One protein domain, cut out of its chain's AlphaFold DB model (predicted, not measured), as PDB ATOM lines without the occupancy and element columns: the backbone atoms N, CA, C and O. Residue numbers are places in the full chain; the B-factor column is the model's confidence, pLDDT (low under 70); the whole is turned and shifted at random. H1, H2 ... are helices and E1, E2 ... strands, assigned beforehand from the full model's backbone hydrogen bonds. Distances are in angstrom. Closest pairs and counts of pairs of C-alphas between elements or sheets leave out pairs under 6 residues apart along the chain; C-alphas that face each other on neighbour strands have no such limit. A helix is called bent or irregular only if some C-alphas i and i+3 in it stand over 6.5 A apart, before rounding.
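This is residues 258 to 421, 435 to 440 and 454 to 459 of the 461 residues of an uncharacterized protein of Vibrio agarilyticus (UniProt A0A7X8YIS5). A strongly twisted sheet of five strands has H5, H6 and H7 in a layer over one face, making two layers, while of the four helices before the sheet's first strand H3 packs on H5, H2 and H4 come close to H5 without clearly touching it, and H1 is near it. The short H8 and H9 lie farthest from the middle. The printed part has 176 residues with nine named helices and five named strands, in the order H1 H2 H3 H4 E1 H5 E2 H6 E3 H7 E4 E5 H8 H9. The mixed sheet runs E1 E5 E2 E3 E4; the class is mixed, helices and strands, and the whole is compact, with a radius of gyration of the C-alphas of 17.5 A and spans of 50 by 48 by 29 A.

E2, residues 325 to 332, is antiparallel to E5, residues 406 to 413, with N 328 and O 410 2.9 A apart, within hydrogen-bond range. E5 is antiparallel to edge strand E1, residues 302 to 304 (N 302 and O 409, 3.1 A). E2 is parallel to E3, residues 369 to 373 (N 372 and O 331, 2.8 A), and E3 to edge strand E4, residues 390 to 392 (N 391 and O 371, 2.8 A). H5, residues 307 to 319, is on the sheet at a height of 10.1 A, along the strands; its closest C-alphas to E5 are Val 310 and Ile 407, 7.5 A. H7, residues 375 to 385, is on the same face at a height of 6.7 A; it is irregular, C-alphas 376 and 379 being 8.0 A apart. H6, residues 341 to 361, is on the sheet and near H5 and H7. Strand-helix-strand units, two parallel strands with a helix between, are E2, H6, E3 and E3, H7, E4, and, split by E5, E1, H5, E2; their crossovers are right-handed. H3, residues 284 to 287, touches residues 308 to 313 of H5, closest at the C-alphas of Leu 286 and Val 309, 5.7 A. H4, residues 289 to 293, only grazes the sheet. H2, residues 275 to 281, is close to H5 but not clearly touching (C-alphas of Ile 278 and Met 316, 6.8 A); H1, residues 258 to 273, is near H5. H8, residues 417 to 420, and H9, residues 454 to 457, touch no helix. Every O i to N i+4 pair is within hydrogen-bond range in H1, H2, H4, H5 and H6; H7 has 1 of 7, and 5 of 8 O i to N i+3; H3, H8 and H9 are too short.

First to last C-alpha, H6 measures 29.6 A, E5 23.5 A, H1 22.6 A and E2 22.4 A. C-alpha 258 begins H1 at (25.509, -24.447, -18.633), and C-alpha 457 ends H9 at (15.868, 2.199, -34.504).

The C-alphas farthest apart, Ser 340 and Lys 421, are 54.8 A apart. Residues 422 to 434 and 441 to 453 are not printed; the C-alpha gaps are 16.0 A and 21.1 A. The link from E4 to E5 is long. Mean pLDDT of the printed part is 81.0; 29 residues are under 70, among them 291 to 300 and 414 to 421.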
ATOM      1  N   ARG A 258      26.965 -24.197 -18.746       64.94
ATOM      2  CA  ARG A 258      25.509 -24.447 -18.633       64.94
ATOM      3  C   ARG A 258      24.801 -23.702 -17.480       64.94
ATOM      4  O   ARG A 258      23.763 -23.102 -17.743       64.94
ATOM      5  N   PRO A 259      25.331 -23.662 -16.242       66.62
ATOM      6  CA  PRO A 259      24.722 -22.885 -15.161       66.62
ATOM      7  C   PRO A 259      24.661 -21.379 -15.442       66.62
ATOM      8  O   PRO A 259      23.663 -20.745 -15.123       66.62
ATOM      9  N   ASN A 260      25.703 -20.805 -16.056       73.25
ATOM     10  CA  ASN A 260      25.695 -19.391 -16.430       73.25
ATOM     11  C   ASN A 260      24.721 -19.115 -17.580       73.25
ATOM     12  O   ASN A 260      24.163 -18.023 -17.639       73.25
ATOM     13  N   MET A 261      24.534 -20.076 -18.493       77.94
ATOM     14  CA  MET A 261      23.578 -19.927 -19.591       77.94
ATOM     15  C   MET A 261      22.137 -19.970 -19.116       77.94
ATOM     16  O   MET A 261      21.382 -19.062 -19.441       77.94
ATOM     17  N   LYS A 262      21.795 -20.936 -18.259       78.75
ATOM     18  CA  LYS A 262      20.480 -20.976 -17.613       78.75
ATOM     19  C   LYS A 262      20.185 -19.694 -16.833       78.75
ATOM     20  O   LYS A 262      19.079 -19.180 -16.893       78.75
ATOM     21  N   GLU A 263      21.179 -19.174 -16.117       79.19
ATOM     22  CA  GLU A 263      21.065 -17.918 -15.371       79.19
ATOM     23  C   GLU A 263      20.829 -16.712 -16.294       79.19
ATOM     24  O   GLU A 263      19.944 -15.903 -16.026       79.19
ATOM     25  N   LEU A 264      21.572 -16.608 -17.402       85.69
ATOM     26  CA  LEU A 264      21.346 -15.558 -18.395       85.69
ATOM     27  C   LEU A 264      19.930 -15.645 -18.985       85.69
ATOM     28  O   LEU A 264      19.238 -14.635 -19.044       85.69
ATOM     29  N   GLU A 265      19.488 -16.841 -19.378       86.69
ATOM     30  CA  GLU A 265      18.141 -17.070 -19.915       86.69
ATOM     31  C   GLU A 265      17.052 -16.699 -18.901       86.69
ATOM     32  O   GLU A 265      16.070 -16.055 -19.265       86.69
ATOM     33  N   GLN A 266      17.242 -17.019 -17.617       86.31
ATOM     34  CA  GLN A 266      16.321 -16.606 -16.555       86.31
ATOM     35  C   GLN A 266      16.202 -15.084 -16.445       86.31
ATOM     36  O   GLN A 266      15.091 -14.573 -16.306       86.31
ATOM     37  N   TRP A 267      17.312 -14.347 -16.524       87.50
ATOM     38  CA  TRP A 267      17.273 -12.882 -16.483       87.50
ATOM     39  C   TRP A 267      16.608 -12.273 -17.710       87.50
ATOM     40  O   TRP A 267      15.831 -11.336 -17.562       87.50
ATOM     41  N   ILE A 268      16.841 -12.838 -18.897       91.62
ATOM     42  CA  ILE A 268      16.169 -12.418 -20.133       91.62
ATOM     43  C   ILE A 268      14.656 -12.607 -20.007       91.62
ATOM     44  O   ILE A 268      13.898 -11.675 -20.259       91.62
ATOM     45  N   LEU A 269      14.216 -13.787 -19.560       90.31
ATOM     46  CA  LEU A 269      12.794 -14.088 -19.380       90.31
ATOM     47  C   LEU A 269      12.145 -13.200 -18.313       90.31
ATOM     48  O   LEU A 269      11.020 -12.745 -18.496       90.31
ATOM     49  N   THR A 270      12.841 -12.950 -17.202       88.94
ATOM     50  CA  THR A 270      12.323 -12.101 -16.119       88.94
ATOM     51  C   THR A 270      12.196 -10.652 -16.576       88.94
ATOM     52  O   THR A 270      11.162 -10.034 -16.345       88.94
ATOM     53  N   PHE A 271      13.203 -10.139 -17.290       91.94
ATOM     54  CA  PHE A 271      13.159  -8.803 -17.874       91.94
ATOM     55  C   PHE A 271      12.012  -8.659 -18.867       91.94
ATOM     56  O   PHE A 271      11.237  -7.724 -18.739       91.94
ATOM     57  N   HIS A 272      11.865  -9.601 -19.802       91.56
ATOM     58  CA  HIS A 272      10.789  -9.564 -20.791       91.56
ATOM     59  C   HIS A 272       9.400  -9.531 -20.131       91.56
ATOM     60  O   HIS A 272       8.554  -8.727 -20.503       91.56
ATOM     61  N   ARG A 273       9.180 -10.328 -19.074       90.56
ATOM     62  CA  ARG A 273       7.910 -10.317 -18.321       90.56
ATOM     63  C   ARG A 273       7.625  -8.996 -17.608       90.56
ATOM     64  O   ARG A 273       6.465  -8.667 -17.402       90.56
ATOM     65  N   GLN A 274       8.662  -8.281 -17.178       89.75
ATOM     66  CA  GLN A 274       8.543  -7.038 -16.408       89.75
ATOM     67  C   GLN A 274       8.830  -5.788 -17.247       89.75
ATOM     68  O   GLN A 274       8.964  -4.693 -16.700       89.75
ATOM     69  N   GLU A 275       8.948  -5.933 -18.564       88.50
ATOM     70  CA  GLU A 275       9.463  -4.885 -19.437       88.50
ATOM     71  C   GLU A 275       8.609  -3.613 -19.385       88.50
ATOM     72  O   GLU A 275       9.148  -2.513 -19.273       88.50
ATOM     73  N   SER A 276       7.282  -3.756 -19.383       84.88
ATOM     74  CA  SER A 276       6.340  -2.636 -19.278       84.88
ATOM     75  C   SER A 276       6.541  -1.841 -17.985       84.88
ATOM     76  O   SER A 276       6.704  -0.621 -18.023       84.88
ATOM     77  N   THR A 277       6.627  -2.527 -16.843       87.25
ATOM     78  CA  THR A 277       6.899  -1.916 -15.533       87.25
ATOM     79  C   THR A 277       8.256  -1.220 -15.515       87.25
ATOM     80  O   THR A 277       8.385  -0.100 -15.018       87.25
ATOM     81  N   ILE A 278       9.277  -1.868 -16.081       86.38
ATOM     82  CA  ILE A 278      10.634  -1.333 -16.183       86.38
ATOM     83  C   ILE A 278      10.637  -0.046 -17.020       86.38
ATOM     84  O   ILE A 278      11.188   0.952 -16.564       86.38
ATOM     85  N   ARG A 279       9.987  -0.026 -18.190       84.75
ATOM     86  CA  ARG A 279       9.904   1.153 -19.074       84.75
ATOM     87  C   ARG A 279       9.118   2.312 -18.463       84.75
ATOM     88  O   ARG A 279       9.504   3.458 -18.648       84.75
ATOM     89  N   GLN A 280       8.058   2.028 -17.708       83.69
ATOM     90  CA  GLN A 280       7.288   3.056 -16.993       83.69
ATOM     91  C   GLN A 280       8.073   3.666 -15.825       83.69
ATOM     92  O   GLN A 280       7.904   4.835 -15.492       83.69
ATOM     93  N   THR A 281       8.935   2.870 -15.189       82.25
ATOM     94  CA  THR A 281       9.614   3.253 -13.945       82.25
ATOM     95  C   THR A 281      11.020   3.815 -14.168       82.25
ATOM     96  O   THR A 281      11.541   4.530 -13.303       82.25
ATOM     97  N   LEU A 282      11.670   3.447 -15.277       85.06
ATOM     98  CA  LEU A 282      13.086   3.693 -15.541       85.06
ATOM     99  C   LEU A 282      13.314   4.300 -16.919       85.06
ATOM    100  O   LEU A 282      12.805   3.822 -17.929       85.06
ATOM    101  N   ASN A 283      14.214   5.280 -16.969       82.44
ATOM    102  CA  ASN A 283      14.738   5.771 -18.231       82.44
ATOM    103  C   ASN A 283      15.821   4.814 -18.765       82.44
ATOM    104  O   ASN A 283      17.005   4.939 -18.438       82.44
ATOM    105  N   LEU A 284      15.414   3.856 -19.601       80.44
ATOM    106  CA  LEU A 284      16.314   2.847 -20.171       80.44
ATOM    107  C   LEU A 284      17.370   3.420 -21.125       80.44
ATOM    108  O   LEU A 284      18.408   2.787 -21.305       80.44
ATOM    109  N   THR A 285      17.193   4.633 -21.657       79.62
ATOM    110  CA  THR A 285      18.219   5.288 -22.495       79.62
ATOM    111  C   THR A 285      19.517   5.543 -21.720       79.62
ATOM    112  O   THR A 285      20.611   5.514 -22.282       79.62
ATOM    113  N   LEU A 286      19.440   5.688 -20.389       80.94
ATOM    114  CA  LEU A 286      20.625   5.789 -19.532       80.94
ATOM    115  C   LEU A 286      21.455   4.498 -19.547       80.94
ATOM    116  O   LEU A 286      22.677   4.553 -19.409       80.94
ATOM    117  N   LEU A 287      20.833   3.339 -19.786       77.00
ATOM    118  CA  LEU A 287      21.555   2.078 -19.954       77.00
ATOM    119  C   LEU A 287      22.321   2.014 -21.281       77.00
ATOM    120  O   LEU A 287      23.220   1.192 -21.396       77.00
ATOM    121  N   LEU A 288      22.058   2.876 -22.265       79.19
ATOM    122  CA  LEU A 288      22.891   2.955 -23.472       79.19
ATOM    123  C   LEU A 288      24.250   3.598 -23.166       79.19
ATOM    124  O   LEU A 288      25.287   3.085 -23.591       79.19
ATOM    125  N   LYS A 289      24.255   4.637 -22.316       76.25
ATOM    126  CA  LYS A 289      25.473   5.305 -21.804       76.25
ATOM    127  C   LYS A 289      26.349   4.375 -20.957       76.25
ATOM    128  O   LYS A 289      27.521   4.656 -20.692       76.25
ATOM    129  N   PHE A 290      25.789   3.252 -20.515       70.88
ATOM    130  CA  PHE A 290      26.485   2.248 -19.726       70.88
ATOM    131  C   PHE A 290      27.725   1.689 -20.432       70.88
ATOM    132  O   PHE A 290      28.772   1.579 -19.799       70.88
ATOM    133  N   ILE A 291      27.629   1.337 -21.721       67.75
ATOM    134  CA  ILE A 291      28.756   0.732 -22.459       67.75
ATOM    135  C   ILE A 291      29.919   1.715 -22.557       67.75
ATOM    136  O   ILE A 291      31.070   1.318 -22.383       67.75
ATOM    137  N   ASP A 292      29.616   2.990 -22.791       65.44
ATOM    138  CA  ASP A 292      30.626   4.034 -22.972       65.44
ATOM    139  C   ASP A 292      31.300   4.430 -21.654       65.44
ATOM    140  O   ASP A 292      32.452   4.859 -21.635       65.44
ATOM    141  N   THR A 293      30.600   4.264 -20.530       63.38
ATOM    142  CA  THR A 293      31.130   4.559 -19.188       63.38
ATOM    143  C   THR A 293      31.727   3.338 -18.488       63.38
ATOM    144  O   THR A 293      32.294   3.474 -17.399       63.38
ATOM    145  N   PHE A 294      31.648   2.157 -19.111       63.41
ATOM    146  CA  PHE A 294      32.145   0.903 -18.562       63.41
ATOM    147  C   PHE A 294      33.675   0.904 -18.483       63.41
ATOM    148  O   PHE A 294      34.374   0.653 -19.462       63.41
ATOM    149  N   VAL A 295      34.225   1.132 -17.288       57.19
ATOM    150  CA  VAL A 295      35.667   0.974 -17.058       57.19
ATOM    151  C   VAL A 295      35.958  -0.508 -16.852       57.19
ATOM    152  O   VAL A 295      35.600  -1.088 -15.821       57.19
ATOM    153  N   GLY A 296      36.610  -1.128 -17.835       51.62
ATOM    154  CA  GLY A 296      36.836  -2.562 -17.868       51.62
ATOM    155  C   GLY A 296      37.565  -3.074 -16.629       51.62
ATOM    156  O   GLY A 296      38.717  -2.745 -16.347       51.62
ATOM    157  N   ALA A 297      36.878  -3.932 -15.889       52.06
ATOM    158  CA  ALA A 297      37.437  -4.775 -14.848       52.06
ATOM    159  C   ALA A 297      37.091  -6.233 -15.177       52.06
ATOM    160  O   ALA A 297      36.164  -6.478 -15.942       52.06
ATOM    161  N   LYS A 298      37.826  -7.200 -14.597       53.59
ATOM    162  CA  LYS A 298      37.593  -8.658 -14.731       53.59
ATOM    163  C   LYS A 298      36.099  -8.977 -14.922       53.59
ATOM    164  O   LYS A 298      35.390  -8.772 -13.943       53.59
ATOM    165  N   ASP A 299      35.691  -9.441 -16.119       53.88
ATOM    166  CA  ASP A 299      34.394  -9.892 -16.718       53.88
ATOM    167  C   ASP A 299      33.055  -9.898 -15.923       53.88
ATOM    168  O   ASP A 299      32.074 -10.494 -16.356       53.88
ATOM    169  N   ALA A 300      32.974  -9.304 -14.744       60.47
ATOM    170  CA  ALA A 300      31.897  -9.463 -13.769       60.47
ATOM    171  C   ALA A 300      31.791  -8.271 -12.796       60.47
ATOM    172  O   ALA A 300      31.059  -8.339 -11.809       60.47
ATOM    173  N   LYS A 301      32.575  -7.208 -13.012       70.19
ATOM    174  CA  LYS A 301      32.523  -5.961 -12.245       70.19
ATOM    175  C   LYS A 301      32.102  -4.843 -13.181       70.19
ATOM    176  O   LYS A 301      32.743  -4.632 -14.203       70.19
ATOM    177  N   ILE A 302      31.085  -4.105 -12.774       76.44
ATOM    178  CA  ILE A 302      30.666  -2.876 -13.434       76.44
ATOM    179  C   ILE A 302      31.280  -1.724 -12.674       76.44
ATOM    180  O   ILE A 302      31.173  -1.716 -11.453       76.44
ATOM    181  N   ARG A 303      31.914  -0.777 -13.364       82.06
ATOM    182  CA  ARG A 303      32.463   0.446 -12.772       82.06
ATOM    183  C   ARG A 303      32.031   1.637 -13.603       82.06
ATOM    184  O   ARG A 303      32.282   1.644 -14.803       82.06
ATOM    185  N   THR A 304      31.437   2.629 -12.955       84.81
ATOM    186  CA  THR A 304      31.066   3.893 -13.591       84.81
ATOM    187  C   THR A 304      31.106   5.030 -12.571       84.81
ATOM    188  O   THR A 304      31.026   4.814 -11.359       84.81
ATOM    189  N   HIS A 305      31.289   6.241 -13.077       84.12
ATOM    190  CA  HIS A 305      31.224   7.486 -12.313       84.12
ATOM    191  C   HIS A 305      29.894   8.225 -12.532       84.12
ATOM    192  O   HIS A 305      29.677   9.274 -11.935       84.12
ATOM    193  N   ASP A 306      29.037   7.708 -13.415       86.19
ATOM    194  CA  ASP A 306      27.720   8.265 -13.692       86.19
ATOM    195  C   ASP A 306      26.722   7.752 -12.646       86.19
ATOM    196  O   ASP A 306      26.431   6.552 -12.567       86.19
ATOM    197  N   LYS A 307      26.228   8.667 -11.806       86.56
ATOM    198  CA  LYS A 307      25.297   8.335 -10.725       86.56
ATOM    199  C   LYS A 307      23.948   7.860 -11.268       86.56
ATOM    200  O   LYS A 307      23.365   6.950 -10.689       86.56
ATOM    201  N   ASP A 308      23.470   8.426 -12.374       86.31
ATOM    202  CA  ASP A 308      22.120   8.171 -12.875       86.31
ATOM    203  C   ASP A 308      22.063   6.778 -13.518       86.31
ATOM    204  O   ASP A 308      21.106   6.027 -13.317       86.31
ATOM    205  N   VAL A 309      23.156   6.364 -14.173       85.25
ATOM    206  CA  VAL A 309      23.350   4.982 -14.648       85.25
ATOM    207  C   VAL A 309      23.364   3.987 -13.483       85.25
ATOM    208  O   VAL A 309      22.734   2.932 -13.565       85.25
ATOM    209  N   VAL A 310      24.061   4.308 -12.385       86.88
ATOM    210  CA  VAL A 310      24.119   3.451 -11.184       86.88
ATOM    211  C   VAL A 310      22.733   3.260 -10.578       86.88
ATOM    212  O   VAL A 310      22.345   2.125 -10.307       86.88
ATOM    213  N   LEU A 311      21.988   4.348 -10.383       87.88
ATOM    214  CA  LEU A 311      20.652   4.302  -9.789       87.88
ATOM    215  C   LEU A 311      19.665   3.545 -10.676       87.88
ATOM    216  O   LEU A 311      18.942   2.681 -10.182       87.88
ATOM    217  N   THR A 312      19.704   3.792 -11.987       88.31
ATOM    218  CA  THR A 312      18.883   3.068 -12.966       88.31
ATOM    219  C   THR A 312      19.169   1.569 -12.918       88.31
ATOM    220  O   THR A 312      18.243   0.763 -12.862       88.31
ATOM    221  N   LEU A 313      20.448   1.178 -12.868       87.25
ATOM    222  CA  LEU A 313      20.829  -0.229 -12.808       87.25
ATOM    223  C   LEU A 313      20.370  -0.894 -11.506       87.25
ATOM    224  O   LEU A 313      19.840  -2.000 -11.544       87.25
ATOM    225  N   LEU A 314      20.564  -0.244 -10.356       87.38
ATOM    226  CA  LEU A 314      20.159  -0.804  -9.064       87.38
ATOM    227  C   LEU A 314      18.638  -0.949  -8.956       87.38
ATOM    228  O   LEU A 314      18.165  -1.996  -8.519       87.38
ATOM    229  N   LYS A 315      17.878   0.045  -9.427       87.75
ATOM    230  CA  LYS A 315      16.413  -0.016  -9.455       87.75
ATOM    231  C   LYS A 315      15.909  -1.093 -10.420       87.75
ATOM    232  O   LYS A 315      14.992  -1.831 -10.079       87.75
ATOM    233  N   MET A 316      16.558  -1.276 -11.574       88.50
ATOM    234  CA  MET A 316      16.260  -2.394 -12.480       88.50
ATOM    235  C   MET A 316      16.504  -3.745 -11.797       88.50
ATOM    236  O   MET A 316      15.656  -4.626 -11.861       88.50
ATOM    237  N   LEU A 317      17.636  -3.912 -11.104       86.25
ATOM    238  CA  LEU A 317      17.945  -5.156 -10.388       86.25
ATOM    239  C   LEU A 317      16.957  -5.456  -9.258       86.25
ATOM    240  O   LEU A 317      16.692  -6.626  -8.986       86.25
ATOM    241  N   GLN A 318      16.415  -4.416  -8.623       85.00
ATOM    242  CA  GLN A 318      15.358  -4.540  -7.626       85.00
ATOM    243  C   GLN A 318      14.048  -5.027  -8.260       85.00
ATOM    244  O   GLN A 318      13.452  -5.971  -7.748       85.00
ATOM    245  N   ILE A 319      13.634  -4.442  -9.393       85.44
ATOM    246  CA  ILE A 319      12.418  -4.852 -10.118       85.44
ATOM    247  C   ILE A 319      12.524  -6.317 -10.571       85.44
ATOM    248  O   ILE A 319      11.602  -7.095 -10.329       85.44
ATOM    249  N   LEU A 320      13.690  -6.716 -11.098       85.00
ATOM    250  CA  LEU A 320      13.995  -8.092 -11.525       85.00
ATOM    251  C   LEU A 320      13.978  -9.132 -10.387       85.00
ATOM    252  O   LEU A 320      14.158 -10.319 -10.656       85.00
ATOM    253  N   ASN A 321      13.780  -8.708  -9.133       81.00
ATOM    254  CA  ASN A 321      13.620  -9.549  -7.946       81.00
ATOM    255  C   ASN A 321      14.659 -10.680  -7.838       81.00
ATOM    256  O   ASN A 321      14.344 -11.872  -7.790       81.00
ATOM    257  N   LEU A 322      15.937 -10.302  -7.812       72.69
ATOM    258  CA  LEU A 322      17.067 -11.230  -7.801       72.69
ATOM    259  C   LEU A 322      17.349 -11.822  -6.404       72.69
ATOM    260  O   LEU A 322      18.454 -11.677  -5.882       72.69
ATOM    261  N   THR A 323      16.376 -12.507  -5.802       65.75
ATOM    262  CA  THR A 323      16.423 -13.016  -4.411       65.75
ATOM    263  C   THR A 323      17.630 -13.909  -4.096       65.75
ATOM    264  O   THR A 323      18.199 -13.829  -3.008       65.75
ATOM    265  N   ASP A 324      18.081 -14.722  -5.054       61.94
ATOM    266  CA  ASP A 324      19.242 -15.610  -4.895       61.94
ATOM    267  C   ASP A 324      20.600 -14.892  -5.007       61.94
ATOM    268  O   ASP A 324      21.663 -15.506  -4.807       61.94
ATOM    269  N   TYR A 325      20.593 -13.601  -5.346       73.00
ATOM    270  CA  TYR A 325      21.786 -12.823  -5.635       73.00
ATOM    271  C   TYR A 325      22.049 -11.750  -4.582       73.00
ATOM    272  O   TYR A 325      21.177 -11.038  -4.102       73.00
ATOM    273  N   LEU A 326      23.327 -11.603  -4.261       78.75
ATOM    274  CA  LEU A 326      23.857 -10.527  -3.448       78.75
ATOM    275  C   LEU A 326      24.373  -9.436  -4.372       78.75
ATOM    276  O   LEU A 326      25.331  -9.648  -5.124       78.75
ATOM    277  N   ILE A 327      23.755  -8.267  -4.277       85.81
ATOM    278  CA  ILE A 327      24.226  -7.049  -4.923       85.81
ATOM    279  C   ILE A 327      25.190  -6.370  -3.950       85.81
ATOM    280  O   ILE A 327      24.798  -5.954  -2.864       85.81
ATOM    281  N   GLU A 328      26.466  -6.292  -4.319       88.25
ATOM    282  CA  GLU A 328      27.479  -5.536  -3.582       88.25
ATOM    283  C   GLU A 328      27.803  -4.242  -4.318       88.25
ATOM    284  O   GLU A 328      28.076  -4.251  -5.525       88.25
ATOM    285  N   VAL A 329      27.835  -3.145  -3.564       91.38
ATOM    286  CA  VAL A 329      28.165  -1.811  -4.061       91.38
ATOM    287  C   VAL A 329      29.459  -1.368  -3.395       91.38
ATOM    288  O   VAL A 329      29.564  -1.347  -2.170       91.38
ATOM    289  N   HIS A 330      30.463  -1.013  -4.191       92.56
ATOM    290  CA  HIS A 330      31.689  -0.417  -3.670       92.56
ATOM    291  C   HIS A 330      31.830   1.015  -4.150       92.56
ATOM    292  O   HIS A 330      31.739   1.264  -5.349       92.56
ATOM    293  N   TRP A 331      32.119   1.926  -3.233       94.25
ATOM    294  CA  TRP A 331      32.427   3.316  -3.537       94.25
ATOM    295  C   TRP A 331      33.926   3.556  -3.408       94.25
ATOM    296  O   TRP A 331      34.545   3.131  -2.431       94.25
ATOM    297  N   TYR A 332      34.514   4.207  -4.406       91.44
ATOM    298  CA  TYR A 332      35.952   4.430  -4.498       91.44
ATOM    299  C   TYR A 332      36.292   5.888  -4.193       91.44
ATOM    300  O   TYR A 332      35.802   6.805  -4.858       91.44
ATOM    301  N   MET A 333      37.172   6.095  -3.216       90.19
ATOM    302  CA  MET A 333      37.746   7.410  -2.940       90.19
ATOM    303  C   MET A 333      38.832   7.762  -3.966       90.19
ATOM    304  O   MET A 333      39.553   6.884  -4.442       90.19
ATOM    305  N   SER A 334      38.964   9.052  -4.287       88.19
ATOM    306  CA  SER A 334      40.056   9.548  -5.131       88.19
ATOM    307  C   SER A 334      41.415   9.365  -4.451       88.19
ATOM    308  O   SER A 334      41.532   9.452  -3.230       88.19
ATOM    309  N   THR A 335      42.460   9.183  -5.253       85.56
ATOM    310  CA  THR A 335      43.856   9.174  -4.792       85.56
ATOM    311  C   THR A 335      44.425  10.567  -4.562       85.56
ATOM    312  O   THR A 335      45.539  10.680  -4.056       85.56
ATOM    313  N   ASN A 336      43.693  11.618  -4.940       84.81
ATOM    314  CA  ASN A 336      44.140  12.996  -4.757       84.81
ATOM    315  C   ASN A 336      44.410  13.279  -3.269       84.81
ATOM    316  O   ASN A 336      43.636  12.812  -2.422       84.81
ATOM    317  N   PRO A 337      45.480  14.023  -2.938       78.81
ATOM    318  CA  PRO A 337      45.807  14.350  -1.558       78.81
ATOM    319  C   PRO A 337      44.659  15.129  -0.904       78.81
ATOM    320  O   PRO A 337      44.086  16.044  -1.494       78.81
ATOM    321  N   VAL A 338      44.311  14.737   0.319       80.94
ATOM    322  CA  VAL A 338      43.298  15.404   1.144       80.94
ATOM    323  C   VAL A 338      44.046  16.394   2.022       80.94
ATOM    324  O   VAL A 338      44.601  16.019   3.047       80.94
ATOM    325  N   THR A 339      44.119  17.646   1.580       72.44
ATOM    326  CA  THR A 339      44.893  18.702   2.255       72.44
ATOM    327  C   THR A 339      44.064  19.523   3.240       72.44
ATOM    328  O   THR A 339      44.627  20.240   4.057       72.44
ATOM    329  N   SER A 340      42.728  19.430   3.195       74.81
ATOM    330  CA  SER A 340      41.831  20.247   4.024       74.81
ATOM    331  C   SER A 340      40.644  19.468   4.590       74.81
ATOM    332  O   SER A 340      40.107  18.561   3.946       74.81
ATOM    333  N   HIS A 341      40.149  19.892   5.758       73.56
ATOM    334  CA  HIS A 341      38.901  19.374   6.337       73.56
ATOM    335  C   HIS A 341      37.698  19.523   5.392       73.56
ATOM    336  O   HIS A 341      36.827  18.654   5.361       73.56
ATOM    337  N   HIS A 342      37.669  20.575   4.566       75.25
ATOM    338  CA  HIS A 342      36.623  20.782   3.564       75.25
ATOM    339  C   HIS A 342      36.575  19.643   2.531       75.25
ATOM    340  O   HIS A 342      35.501  19.127   2.220       75.25
ATOM    341  N   SER A 343      37.738  19.194   2.045       79.12
ATOM    342  CA  SER A 343      37.817  18.092   1.077       79.12
ATOM    343  C   SER A 343      37.331  16.759   1.663       79.12
ATOM    344  O   SER A 343      36.584  16.034   1.002       79.12
ATOM    345  N   LEU A 344      37.650  16.475   2.933       85.62
ATOM    346  CA  LEU A 344      37.139  15.304   3.652       85.62
ATOM    347  C   LEU A 344      35.614  15.367   3.838       85.62
ATOM    348  O   LEU A 344      34.915  14.390   3.561       85.62
ATOM    349  N   ASN A 345      35.089  16.528   4.237       87.12
ATOM    350  CA  ASN A 345      33.650  16.746   4.390       87.12
ATOM    351  C   ASN A 345      32.887  16.568   3.069       87.12
ATOM    352  O   ASN A 345      31.777  16.035   3.076       87.12
ATOM    353  N   GLY A 346      33.488  16.931   1.932       89.44
ATOM    354  CA  GLY A 346      32.935  16.652   0.604       89.44
ATOM    355  C   GLY A 346      32.699  15.155   0.364       89.44
ATOM    356  O   GLY A 346      31.597  14.751  -0.007       89.44
ATOM    357  N   TYR A 347      33.688  14.307   0.662       91.00
ATOM    358  CA  TYR A 347      33.539  12.851   0.543       91.00
ATOM    359  C   TYR A 347      32.471  12.285   1.487       91.00
ATOM    360  O   TYR A 347      31.686  11.426   1.085       91.00
ATOM    361  N   LEU A 348      32.396  12.789   2.723       90.50
ATOM    362  CA  LEU A 348      31.374  12.373   3.685       90.50
ATOM    363  C   LEU A 348      29.958  12.750   3.224       90.50
ATOM    364  O   LEU A 348      29.045  11.935   3.366       90.50
ATOM    365  N   ARG A 349      29.776  13.928   2.610       91.62
ATOM    366  CA  ARG A 349      28.501  14.327   1.987       91.62
ATOM    367  C   ARG A 349      28.110  13.387   0.849       91.62
ATOM    368  O   ARG A 349      26.954  12.982   0.768       91.62
ATOM    369  N   HIS A 350      29.061  12.980   0.011       93.94
ATOM    370  CA  HIS A 350      28.795  12.021  -1.064       93.94
ATOM    371  C   HIS A 350      28.393  10.633  -0.534       93.94
ATOM    372  O   HIS A 350      27.486  10.005  -1.074       93.94
ATOM    373  N   ILE A 351      29.005  10.157   0.554       92.75
ATOM    374  CA  ILE A 351      28.589   8.904   1.210       92.75
ATOM    375  C   ILE A 351      27.197   9.048   1.832       92.75
ATOM    376  O   ILE A 351      26.388   8.130   1.725       92.75
ATOM    377  N   ALA A 352      26.897  10.190   2.456       91.62
ATOM    378  CA  ALA A 352      25.571  10.467   3.001       91.62
ATOM    379  C   ALA A 352      24.494  10.482   1.903       91.62
ATOM    380  O   ALA A 352      23.417   9.926   2.111       91.62
ATOM    381  N   PHE A 353      24.809  11.032   0.724       93.75
ATOM    382  CA  PHE A 353      23.962  10.935  -0.466       93.75
ATOM    383  C   PHE A 353      23.676   9.469  -0.823       93.75
ATOM    384  O   PHE A 353      22.513   9.071  -0.859       93.75
ATOM    385  N   TRP A 354      24.713   8.637  -0.988       92.88
ATOM    386  CA  TRP A 354      24.528   7.215  -1.308       92.88
ATOM    387  C   TRP A 354      23.759   6.461  -0.222       92.88
ATOM    388  O   TRP A 354      22.932   5.616  -0.543       92.88
ATOM    389  N   LYS A 355      23.976   6.787   1.055       92.06
ATOM    390  CA  LYS A 355      23.221   6.211   2.173       92.06
ATOM    391  C   LYS A 355      21.739   6.536   2.084       92.06
ATOM    392  O   LYS A 355      20.917   5.631   2.197       92.06
ATOM    393  N   LYS A 356      21.407   7.810   1.866       91.56
ATOM    394  CA  LYS A 356      20.020   8.256   1.731       91.56
ATOM    395  C   LYS A 356      19.338   7.527   0.578       91.56
ATOM    396  O   LYS A 356      18.290   6.934   0.798       91.56
ATOM    397  N   VAL A 357      19.955   7.526  -0.603       89.88
ATOM    398  CA  VAL A 357      19.353   6.955  -1.813       89.88
ATOM    399  C   VAL A 357      19.225   5.432  -1.718       89.88
ATOM    400  O   VAL A 357      18.149   4.888  -1.946       89.88
ATOM    401  N   LEU A 358      20.282   4.724  -1.304       88.75
ATOM    402  CA  LEU A 358      20.258   3.259  -1.243       88.75
ATOM    403  C   LEU A 358      19.265   2.725  -0.201       88.75
ATOM    404  O   LEU A 358      18.624   1.711  -0.455       88.75
ATOM    405  N   ILE A 359      19.116   3.398   0.945       88.25
ATOM    406  CA  ILE A 359      18.181   2.970   1.996       88.25
ATOM    407  C   ILE A 359      16.752   3.414   1.674       88.25
ATOM    408  O   ILE A 359      15.839   2.598   1.705       88.25
ATOM    409  N   THR A 360      16.558   4.701   1.380       84.44
ATOM    410  CA  THR A 360      15.215   5.303   1.314       84.44
ATOM    411  C   THR A 360      14.521   5.000  -0.008       84.44
ATOM    412  O   THR A 360      13.330   4.723  -0.017       84.44
ATOM    413  N   GLU A 361      15.252   5.047  -1.125       81.50
ATOM    414  CA  GLU A 361      14.654   4.919  -2.462       81.50
ATOM    415  C   GLU A 361      14.728   3.487  -3.003       81.50
ATOM    416  O   GLU A 361      13.854   3.072  -3.759       81.50
ATOM    417  N   LEU A 362      15.758   2.724  -2.617       82.69
ATOM    418  CA  LEU A 362      16.014   1.376  -3.144       82.69
ATOM    419  C   LEU A 362      15.827   0.256  -2.108       82.69
ATOM    420  O   LEU A 362      15.935  -0.917  -2.460       82.69
ATOM    421  N   GLY A 363      15.571   0.589  -0.836       82.31
ATOM    422  CA  GLY A 363      15.354  -0.400   0.227       82.31
ATOM    423  C   GLY A 363      16.523  -1.376   0.429       82.31
ATOM    424  O   GLY A 363      16.323  -2.498   0.891       82.31
ATOM    425  N   MET A 364      17.743  -0.994   0.041       83.75
ATOM    426  CA  MET A 364      18.905  -1.876   0.088       83.75
ATOM    427  C   MET A 364      19.510  -1.956   1.491       83.75
ATOM    428  O   MET A 364      19.662  -0.953   2.190       83.75
ATOM    429  N   ASP A 365      19.979  -3.150   1.864       85.19
ATOM    430  CA  ASP A 365      20.769  -3.345   3.080       85.19
ATOM    431  C   ASP A 365      22.095  -2.572   2.992       85.19
ATOM    432  O   ASP A 365      22.990  -2.897   2.202       85.19
ATOM    433  N   TRP A 366      22.245  -1.567   3.859       88.44
ATOM    434  CA  TRP A 366      23.431  -0.713   3.930       88.44
ATOM    435  C   TRP A 366      24.729  -1.496   4.174       88.44
ATOM    436  O   TRP A 366      25.803  -1.055   3.763       88.44
ATOM    437  N   ARG A 367      24.662  -2.699   4.760       86.31
ATOM    438  CA  ARG A 367      25.832  -3.577   4.958       86.31
ATOM    439  C   ARG A 367      26.468  -4.033   3.642       86.31
ATOM    440  O   ARG A 367      27.605  -4.500   3.644       86.31
ATOM    441  N   ARG A 368      25.755  -3.910   2.517       87.00
ATOM    442  CA  ARG A 368      26.240  -4.248   1.168       87.00
ATOM    443  C   ARG A 368      27.020  -3.121   0.494       87.00
ATOM    444  O   ARG A 368      27.618  -3.355  -0.558       87.00
ATOM    445  N   PHE A 369      27.042  -1.934   1.095       92.56
ATOM    446  CA  PHE A 369      27.841  -0.804   0.648       92.56
ATOM    447  C   PHE A 369      29.213  -0.825   1.333       92.56
ATOM    448  O   PHE A 369      29.303  -0.800   2.557       92.56
ATOM    449  N   THR A 370      30.297  -0.879   0.557       94.06
ATOM    450  CA  THR A 370      31.672  -0.837   1.088       94.06
ATOM    451  C   THR A 370      32.432   0.359   0.532       94.06
ATOM    452  O   THR A 370      32.460   0.590  -0.675       94.06
ATOM    453  N   ILE A 371      33.122   1.079   1.405       94.31
ATOM    454  CA  ILE A 371      34.041   2.154   1.034       94.31
ATOM    455  C   ILE A 371      35.406   1.525   0.751       94.31
ATOM    456  O   ILE A 371      35.941   0.825   1.612       94.31
ATOM    457  N   ILE A 372      35.989   1.761  -0.429       93.12
ATOM    458  CA  ILE A 372      37.402   1.448  -0.670       93.12
ATOM    459  C   ILE A 372      38.240   2.724  -0.644       93.12
ATOM    460  O   ILE A 372      38.034   3.657  -1.425       93.12
ATOM    461  N   LEU A 373      39.195   2.731   0.284       91.62
ATOM    462  CA  LEU A 373      40.180   3.786   0.458       91.62
ATOM    463  C   LEU A 373      41.492   3.373  -0.217       91.62
ATOM    464  O   LEU A 373      41.933   2.237  -0.005       91.62
ATOM    465  N   PRO A 374      42.137   4.258  -0.990       91.44
ATOM    466  CA  PRO A 374      43.470   3.994  -1.517       91.44
ATOM    467  C   PRO A 374      44.495   3.921  -0.376       91.44
ATOM    468  O   PRO A 374      44.282   4.480   0.702       91.44
ATOM    469  N   GLN A 375      45.621   3.243  -0.609       90.00
ATOM    470  CA  GLN A 375      46.648   3.046   0.421       90.00
ATOM    471  C   GLN A 375      47.214   4.365   0.960       90.00
ATOM    472  O   GLN A 375      47.488   4.465   2.154       90.00
ATOM    473  N   CYS A 376      47.310   5.396   0.113       87.12
ATOM    474  CA  CYS A 376      47.757   6.731   0.516       87.12
ATOM    475  C   CYS A 376      46.873   7.378   1.599       87.12
ATOM    476  O   CYS A 376      47.363   8.199   2.364       87.12
ATOM    477  N   HIS A 377      45.607   6.961   1.716       88.69
ATOM    478  CA  HIS A 377      44.630   7.499   2.674       88.69
ATOM    479  C   HIS A 377      44.326   6.530   3.820       88.69
ATOM    480  O   HIS A 377      43.278   6.615   4.462       88.69
ATOM    481  N   LYS A 378      45.235   5.589   4.107       88.56
ATOM    482  CA  LYS A 378      45.072   4.592   5.177       88.56
ATOM    483  C   LYS A 378      44.808   5.220   6.552       88.56
ATOM    484  O   LYS A 378      44.010   4.669   7.312       88.56
ATOM    485  N   SER A 379      45.429   6.361   6.855       87.69
ATOM    486  CA  SER A 379      45.222   7.116   8.102       87.69
ATOM    487  C   SER A 379      43.772   7.576   8.282       87.69
ATOM    488  O   SER A 379      43.263   7.593   9.398       87.69
ATOM    489  N   LEU A 380      43.058   7.853   7.185       87.62
ATOM    490  CA  LEU A 380      41.680   8.344   7.217       87.62
ATOM    491  C   LEU A 380      40.640   7.250   7.501       87.62
ATOM    492  O   LEU A 380      39.457   7.555   7.657       87.62
ATOM    493  N   LYS A 381      41.045   5.974   7.593       89.69
ATOM    494  CA  LYS A 381      40.133   4.831   7.768       89.69
ATOM    495  C   LYS A 381      39.160   5.012   8.938       89.69
ATOM    496  O   LYS A 381      37.987   4.669   8.793       89.69
ATOM    497  N   ALA A 382      39.617   5.560  10.063       88.94
ATOM    498  CA  ALA A 382      38.794   5.750  11.258       88.94
ATOM    499  C   ALA A 382      37.538   6.603  10.986       88.94
ATOM    500  O   ALA A 382      36.454   6.269  11.462       88.94
ATOM    501  N   HIS A 383      37.648   7.632  10.138       87.56
ATOM    502  CA  HIS A 383      36.529   8.517   9.794       87.56
ATOM    503  C   HIS A 383      35.428   7.821   8.976       87.56
ATOM    504  O   HIS A 383      34.266   8.230   9.026       87.56
ATOM    505  N   PHE A 384      35.771   6.767   8.229       89.44
ATOM    506  CA  PHE A 384      34.849   6.074   7.325       89.44
ATOM    507  C   PHE A 384      34.263   4.787   7.911       89.44
ATOM    508  O   PHE A 384      33.107   4.468   7.626       89.44
ATOM    509  N   VAL A 385      35.002   4.081   8.777       89.31
ATOM    510  CA  VAL A 385      34.536   2.832   9.415       89.31
ATOM    511  C   VAL A 385      33.250   3.047  10.218       89.31
ATOM    512  O   VAL A 385      32.369   2.193  10.187       89.31
ATOM    513  N   ALA A 386      33.097   4.212  10.856       85.94
ATOM    514  CA  ALA A 386      31.872   4.576  11.570       85.94
ATOM    515  C   ALA A 386      30.646   4.762  10.649       85.94
ATOM    516  O   ALA A 386      29.512   4.801  11.123       85.94
ATOM    517  N   LYS A 387      30.846   4.916   9.332       87.38
ATOM    518  CA  LYS A 387      29.777   5.162   8.350       87.38
ATOM    519  C   LYS A 387      29.407   3.911   7.555       87.38
ATOM    520  O   LYS A 387      28.219   3.692   7.314       87.38
ATOM    521  N   ALA A 388      30.391   3.120   7.133       89.75
ATOM    522  CA  ALA A 388      30.182   1.881   6.387       89.75
ATOM    523  C   ALA A 388      31.416   0.957   6.466       89.75
ATOM    524  O   ALA A 388      32.530   1.432   6.732       89.75
ATOM    525  N   PRO A 389      31.262  -0.353   6.171       92.50
ATOM    526  CA  PRO A 389      32.387  -1.260   5.977       92.50
ATOM    527  C   PRO A 389      33.451  -0.634   5.071       92.50
ATOM    528  O   PRO A 389      33.165  -0.221   3.949       92.50
ATOM    529  N   THR A 390      34.683  -0.530   5.569       92.56
ATOM    530  CA  THR A 390      35.761   0.186   4.880       92.56
ATOM    531  C   THR A 390      36.957  -0.728   4.653       92.56
ATOM    532  O   THR A 390      37.507  -1.308   5.594       92.56
ATOM    533  N   ARG A 391      37.391  -0.835   3.396       92.94
ATOM    534  CA  ARG A 391      38.538  -1.636   2.965       92.94
ATOM    535  C   ARG A 391      39.631  -0.738   2.401       92.94
ATOM    536  O   ARG A 391      39.353   0.169   1.630       92.94
ATOM    537  N   ILE A 392      40.883  -1.040   2.722       91.19
ATOM    538  CA  ILE A 392      42.026  -0.363   2.108       91.19
ATOM    539  C   ILE A 392      42.455  -1.159   0.871       91.19
ATOM    540  O   ILE A 392      42.648  -2.376   0.954       91.19
ATOM    541  N   SER A 393      42.531  -0.508  -0.289       90.00
ATOM    542  CA  SER A 393      42.914  -1.130  -1.555       90.00
ATOM    543  C   SER A 393      43.181  -0.097  -2.649       90.00
ATOM    544  O   SER A 393      42.381   0.809  -2.855       90.00
ATOM    545  N   ASP A 394      44.216  -0.331  -3.457       84.94
ATOM    546  CA  ASP A 394      44.500   0.466  -4.660       84.94
ATOM    547  C   ASP A 394      43.721   0.006  -5.909       84.94
ATOM    548  O   ASP A 394      44.002   0.447  -7.022       84.94
ATOM    549  N   ASP A 395      42.696  -0.844  -5.753       78.50
ATOM    550  CA  ASP A 395      41.832  -1.328  -6.850       78.50
ATOM    551  C   ASP A 395      41.131  -0.182  -7.615       78.50
ATOM    552  O   ASP A 395      40.651  -0.392  -8.732       78.50
ATOM    553  N   GLY A 396      41.076   1.018  -7.023       75.88
ATOM    554  CA  GLY A 396      40.537   2.243  -7.620       75.88
ATOM    555  C   GLY A 396      41.562   3.307  -8.011       75.88
ATOM    556  O   GLY A 396      41.143   4.379  -8.426       75.88
ATOM    557  N   ARG A 397      42.876   3.046  -7.907       80.38
ATOM    558  CA  ARG A 397      43.925   4.076  -8.077       80.38
ATOM    559  C   ARG A 397      43.852   4.830  -9.410       80.38
ATOM    560  O   ARG A 397      44.209   5.996  -9.480       80.38
ATOM    561  N   PHE A 398      43.395   4.157 -10.462       76.56
ATOM    562  CA  PHE A 398      43.312   4.705 -11.821       76.56
ATOM    563  C   PHE A 398      41.915   5.227 -12.184       76.56
ATOM    564  O   PHE A 398      41.672   5.598 -13.333       76.56
ATOM    565  N   LEU A 399      40.963   5.204 -11.248       79.06
ATOM    566  CA  LEU A 399      39.598   5.646 -11.509       79.06
ATOM    567  C   LEU A 399      39.516   7.164 -11.366       79.06
ATOM    568  O   LEU A 399      39.850   7.721 -10.322       79.06
ATOM    569  N   LYS A 400      39.012   7.834 -12.407       78.88
ATOM    570  CA  LYS A 400      38.651   9.251 -12.314       78.88
ATOM    571  C   LYS A 400      37.548   9.411 -11.271       78.88
ATOM    572  O   LYS A 400      36.612   8.612 -11.243       78.88
ATOM    573  N   TYR A 401      37.652  10.443 -10.443       84.06
ATOM    574  CA  TYR A 401      36.628  10.791  -9.467       84.06
ATOM    575  C   TYR A 401      35.737  11.898 -10.032       84.06
ATOM    576  O   TYR A 401      36.225  12.983 -10.337       84.06
ATOM    577  N   LYS A 402      34.435  11.636 -10.152       85.75
ATOM    578  CA  LYS A 402      33.415  12.673 -10.368       85.75
ATOM    579  C   LYS A 402      32.394  12.573  -9.248       85.75
ATOM    580  O   LYS A 402      32.063  11.460  -8.858       85.75
ATOM    581  N   SER A 403      31.928  13.700  -8.712       84.75
ATOM    582  CA  SER A 403      30.899  13.709  -7.660       84.75
ATOM    583  C   SER A 403      29.619  13.005  -8.148       84.75
ATOM    584  O   SER A 403      29.235  13.232  -9.296       84.75
ATOM    585  N   PRO A 404      28.962  12.149  -7.330       88.56
ATOM    586  CA  PRO A 404      29.213  11.819  -5.917       88.56
ATOM    587  C   PRO A 404      30.123  10.587  -5.705       88.56
ATOM    588  O   PRO A 404      30.009   9.852  -4.723       88.56
ATOM    589  N   GLY A 405      31.050  10.340  -6.622       86.88
ATOM    590  CA  GLY A 405      32.101   9.329  -6.555       86.88
ATOM    591  C   GLY A 405      31.882   8.152  -7.497       86.88
ATOM    592  O   GLY A 405      30.788   7.916  -8.002       86.88
ATOM    593  N   THR A 406      32.957   7.401  -7.728       89.00
ATOM    594  CA  THR A 406      32.944   6.248  -8.633       89.00
ATOM    595  C   THR A 406      32.455   5.011  -7.899       89.00
ATOM    596  O   THR A 406      32.964   4.668  -6.830       89.00
ATOM    597  N   ILE A 407      31.482   4.321  -8.490       89.81
ATOM    598  CA  ILE A 407      30.850   3.130  -7.928       89.81
ATOM    599  C   ILE A 407      31.246   1.901  -8.743       89.81
ATOM    600  O   ILE A 407      31.340   1.949  -9.971       89.81
ATOM    601  N   SER A 408      31.429   0.767  -8.062       88.50
ATOM    602  CA  SER A 408      31.319  -0.542  -8.695       88.50
ATOM    603  C   SER A 408      30.145  -1.346  -8.179       88.50
ATOM    604  O   SER A 408      29.961  -1.433  -6.968       88.50
ATOM    605  N   ILE A 409      29.455  -2.026  -9.090       86.81
ATOM    606  CA  ILE A 409      28.377  -2.961  -8.772       86.81
ATOM    607  C   ILE A 409      28.855  -4.375  -9.097       86.81
ATOM    608  O   ILE A 409      29.463  -4.634 -10.142       86.81
ATOM    609  N   SER A 410      28.635  -5.297  -8.164       84.81
ATOM    610  CA  SER A 410      28.920  -6.723  -8.319       84.81
ATOM    611  C   SER A 410      27.688  -7.543  -7.960       84.81
ATOM    612  O   SER A 410      27.213  -7.463  -6.835       84.81
ATOM    613  N   VAL A 411      27.239  -8.390  -8.884       82.50
ATOM    614  CA  VAL A 411      26.176  -9.374  -8.639       82.50
ATOM    615  C   VAL A 411      26.831 -10.725  -8.326       82.50
ATOM    616  O   VAL A 411      27.600 -11.266  -9.131       82.50
ATOM    617  N   LYS A 412      26.603 -11.246  -7.117       79.94
ATOM    618  CA  LYS A 412      27.172 -12.513  -6.627       79.94
ATOM    619  C   LYS A 412      26.072 -13.510  -6.308       79.94
ATOM    620  O   LYS A 412      25.085 -13.144  -5.694       79.94
ATOM    621  N   LYS A 413      26.264 -14.786  -6.636       74.38
ATOM    622  CA  LYS A 413      25.296 -15.833  -6.274       74.38
ATOM    623  C   LYS A 413      25.540 -16.326  -4.845       74.38
ATOM    624  O   LYS A 413      26.693 -16.584  -4.490       74.38
ATOM    625  N   THR A 414      24.480 -16.449  -4.045       64.31
ATOM    626  CA  THR A 414      24.548 -16.906  -2.641       64.31
ATOM    627  C   THR A 414      24.917 -18.386  -2.505       64.31
ATOM    628  O   THR A 414      25.669 -18.735  -1.599       64.31
ATOM    629  N   ARG A 415      24.427 -19.254  -3.407       63.09
ATOM    630  CA  ARG A 415      24.640 -20.715  -3.389       63.09
ATOM    631  C   ARG A 415      25.062 -21.250  -4.764       63.09
ATOM    632  O   ARG A 415      24.500 -20.850  -5.788       63.09
ATOM    633  N   PHE A 416      26.033 -22.169  -4.807       61.78
ATOM    634  CA  PHE A 416      26.453 -22.838  -6.046       61.78
ATOM    635  C   PHE A 416      25.957 -24.285  -6.103       61.78
ATOM    636  O   PHE A 416      25.904 -24.981  -5.094       61.78
ATOM    637  N   GLU A 417      25.666 -24.772  -7.312       53.84
ATOM    638  CA  GLU A 417      25.307 -26.181  -7.556       53.84
ATOM    639  C   GLU A 417      26.404 -27.154  -7.091       53.84
ATOM    640  O   GLU A 417      26.107 -28.254  -6.635       53.84
ATOM    641  N   SER A 418      27.677 -26.744  -7.154       53.75
ATOM    642  CA  SER A 418      28.800 -27.520  -6.611       53.75
ATOM    643  C   SER A 418      28.707 -27.722  -5.102       53.75
ATOM    644  O   SER A 418      29.212 -28.716  -4.591       53.75
ATOM    645  N   ASP A 419      28.069 -26.788  -4.399       54.19
ATOM    646  CA  ASP A 419      27.929 -26.823  -2.947       54.19
ATOM    647  C   ASP A 419      26.694 -27.634  -2.551       54.19
ATOM    648  O   ASP A 419      26.757 -28.396  -1.595       54.19
ATOM    649  N   ALA A 420      25.623 -27.579  -3.352       52.47
ATOM    650  CA  ALA A 420      24.454 -28.455  -3.209       52.47
ATOM    651  C   ALA A 420      24.787 -29.945  -3.440       52.47
ATOM    652  O   ALA A 420      24.121 -30.827  -2.913       52.47
ATOM    653  N   LYS A 421      25.845 -30.255  -4.202       52.09
ATOM    654  CA  LYS A 421      26.372 -31.630  -4.299       52.09
ATOM    655  C   LYS A 421      27.156 -32.061  -3.054       52.09
ATOM    656  O   LYS A 421      27.253 -33.257  -2.798       52.09
ATOM    657  N   PRO A 435      30.200 -16.591  -1.644       62.03
ATOM    658  CA  PRO A 435      29.567 -16.024  -2.829       62.03
ATOM    659  C   PRO A 435      30.598 -15.598  -3.884       62.03
ATOM    660  O   PRO A 435      31.547 -14.863  -3.591       62.03
ATOM    661  N   ARG A 436      30.414 -16.043  -5.130       65.31
ATOM    662  CA  ARG A 436      31.294 -15.725  -6.275       65.31
ATOM    663  C   ARG A 436      30.559 -14.865  -7.301       65.31
ATOM    664  O   ARG A 436      29.344 -14.968  -7.459       65.31
ATOM    665  N   ARG A 437      31.318 -14.020  -8.006       65.25
ATOM    666  CA  ARG A 437      30.804 -13.162  -9.086       65.25
ATOM    667  C   ARG A 437      30.494 -13.983 -10.334       65.25
ATOM    668  O   ARG A 437      31.267 -14.882 -10.674       65.25
ATOM    669  N   ARG A 438      29.419 -13.638 -11.040       68.06
ATOM    670  CA  ARG A 438      29.026 -14.299 -12.289       68.06
ATOM    671  C   ARG A 438      29.312 -13.418 -13.503       68.06
ATOM    672  O   ARG A 438      29.051 -12.220 -13.492       68.06
ATOM    673  N   LYS A 439      29.853 -14.036 -14.558       70.12
ATOM    674  CA  LYS A 439      30.118 -13.383 -15.853       70.12
ATOM    675  C   LYS A 439      28.855 -13.237 -16.715       70.12
ATOM    676  O   LYS A 439      28.870 -12.497 -17.691       70.12
ATOM    677  N   SER A 440      27.775 -13.942 -16.373       75.88
ATOM    678  CA  SER A 440      26.458 -13.848 -17.026       75.88
ATOM    679  C   SER A 440      25.902 -12.425 -16.985       75.88
ATOM    680  O   SER A 440      25.214 -12.023 -17.914       75.88
ATOM    681  N   VAL A 454      18.115  -1.655 -30.951       87.06
ATOM    682  CA  VAL A 454      17.162  -2.185 -31.937       87.06
ATOM    683  C   VAL A 454      15.805  -1.506 -31.763       87.06
ATOM    684  O   VAL A 454      15.242  -1.049 -32.750       87.06
ATOM    685  N   SER A 455      15.304  -1.373 -30.531       79.12
ATOM    686  CA  SER A 455      14.018  -0.718 -30.262       79.12
ATOM    687  C   SER A 455      14.003   0.774 -30.629       79.12
ATOM    688  O   SER A 455      13.008   1.243 -31.168       79.12
ATOM    689  N   GLU A 456      15.088   1.519 -30.375       72.06
ATOM    690  CA  GLU A 456      15.196   2.932 -30.785       72.06
ATOM    691  C   GLU A 456      15.197   3.089 -32.309       72.06
ATOM    692  O   GLU A 456      14.562   4.002 -32.829       72.06
ATOM    693  N   TYR A 457      15.847   2.176 -33.038       56.41
ATOM    694  CA  TYR A 457      15.868   2.199 -34.504       56.41
ATOM    695  C   TYR A 457      14.466   2.044 -35.114       56.41
ATOM    696  O   TYR A 457      14.156   2.724 -36.082       56.41
ATOM    697  N   HIS A 458      13.600   1.220 -34.513       53.19
ATOM    698  CA  HIS A 458      12.209   1.034 -34.960       53.19
ATOM    699  C   HIS A 458      11.256   2.145 -34.484       53.19
ATOM    700  O   HIS A 458      10.105   2.163 -34.883       53.19
ATOM    701  N   SER A 459      11.705   3.053 -33.608       49.88
ATOM    702  CA  SER A 459      10.896   4.200 -33.152       49.88
ATOM    703  C   SER A 459      11.136   5.467 -33.990       49.88
ATOM    704  O   SER A 459      10.474   6.480 -33.777       49.88
TER     705      SER A 459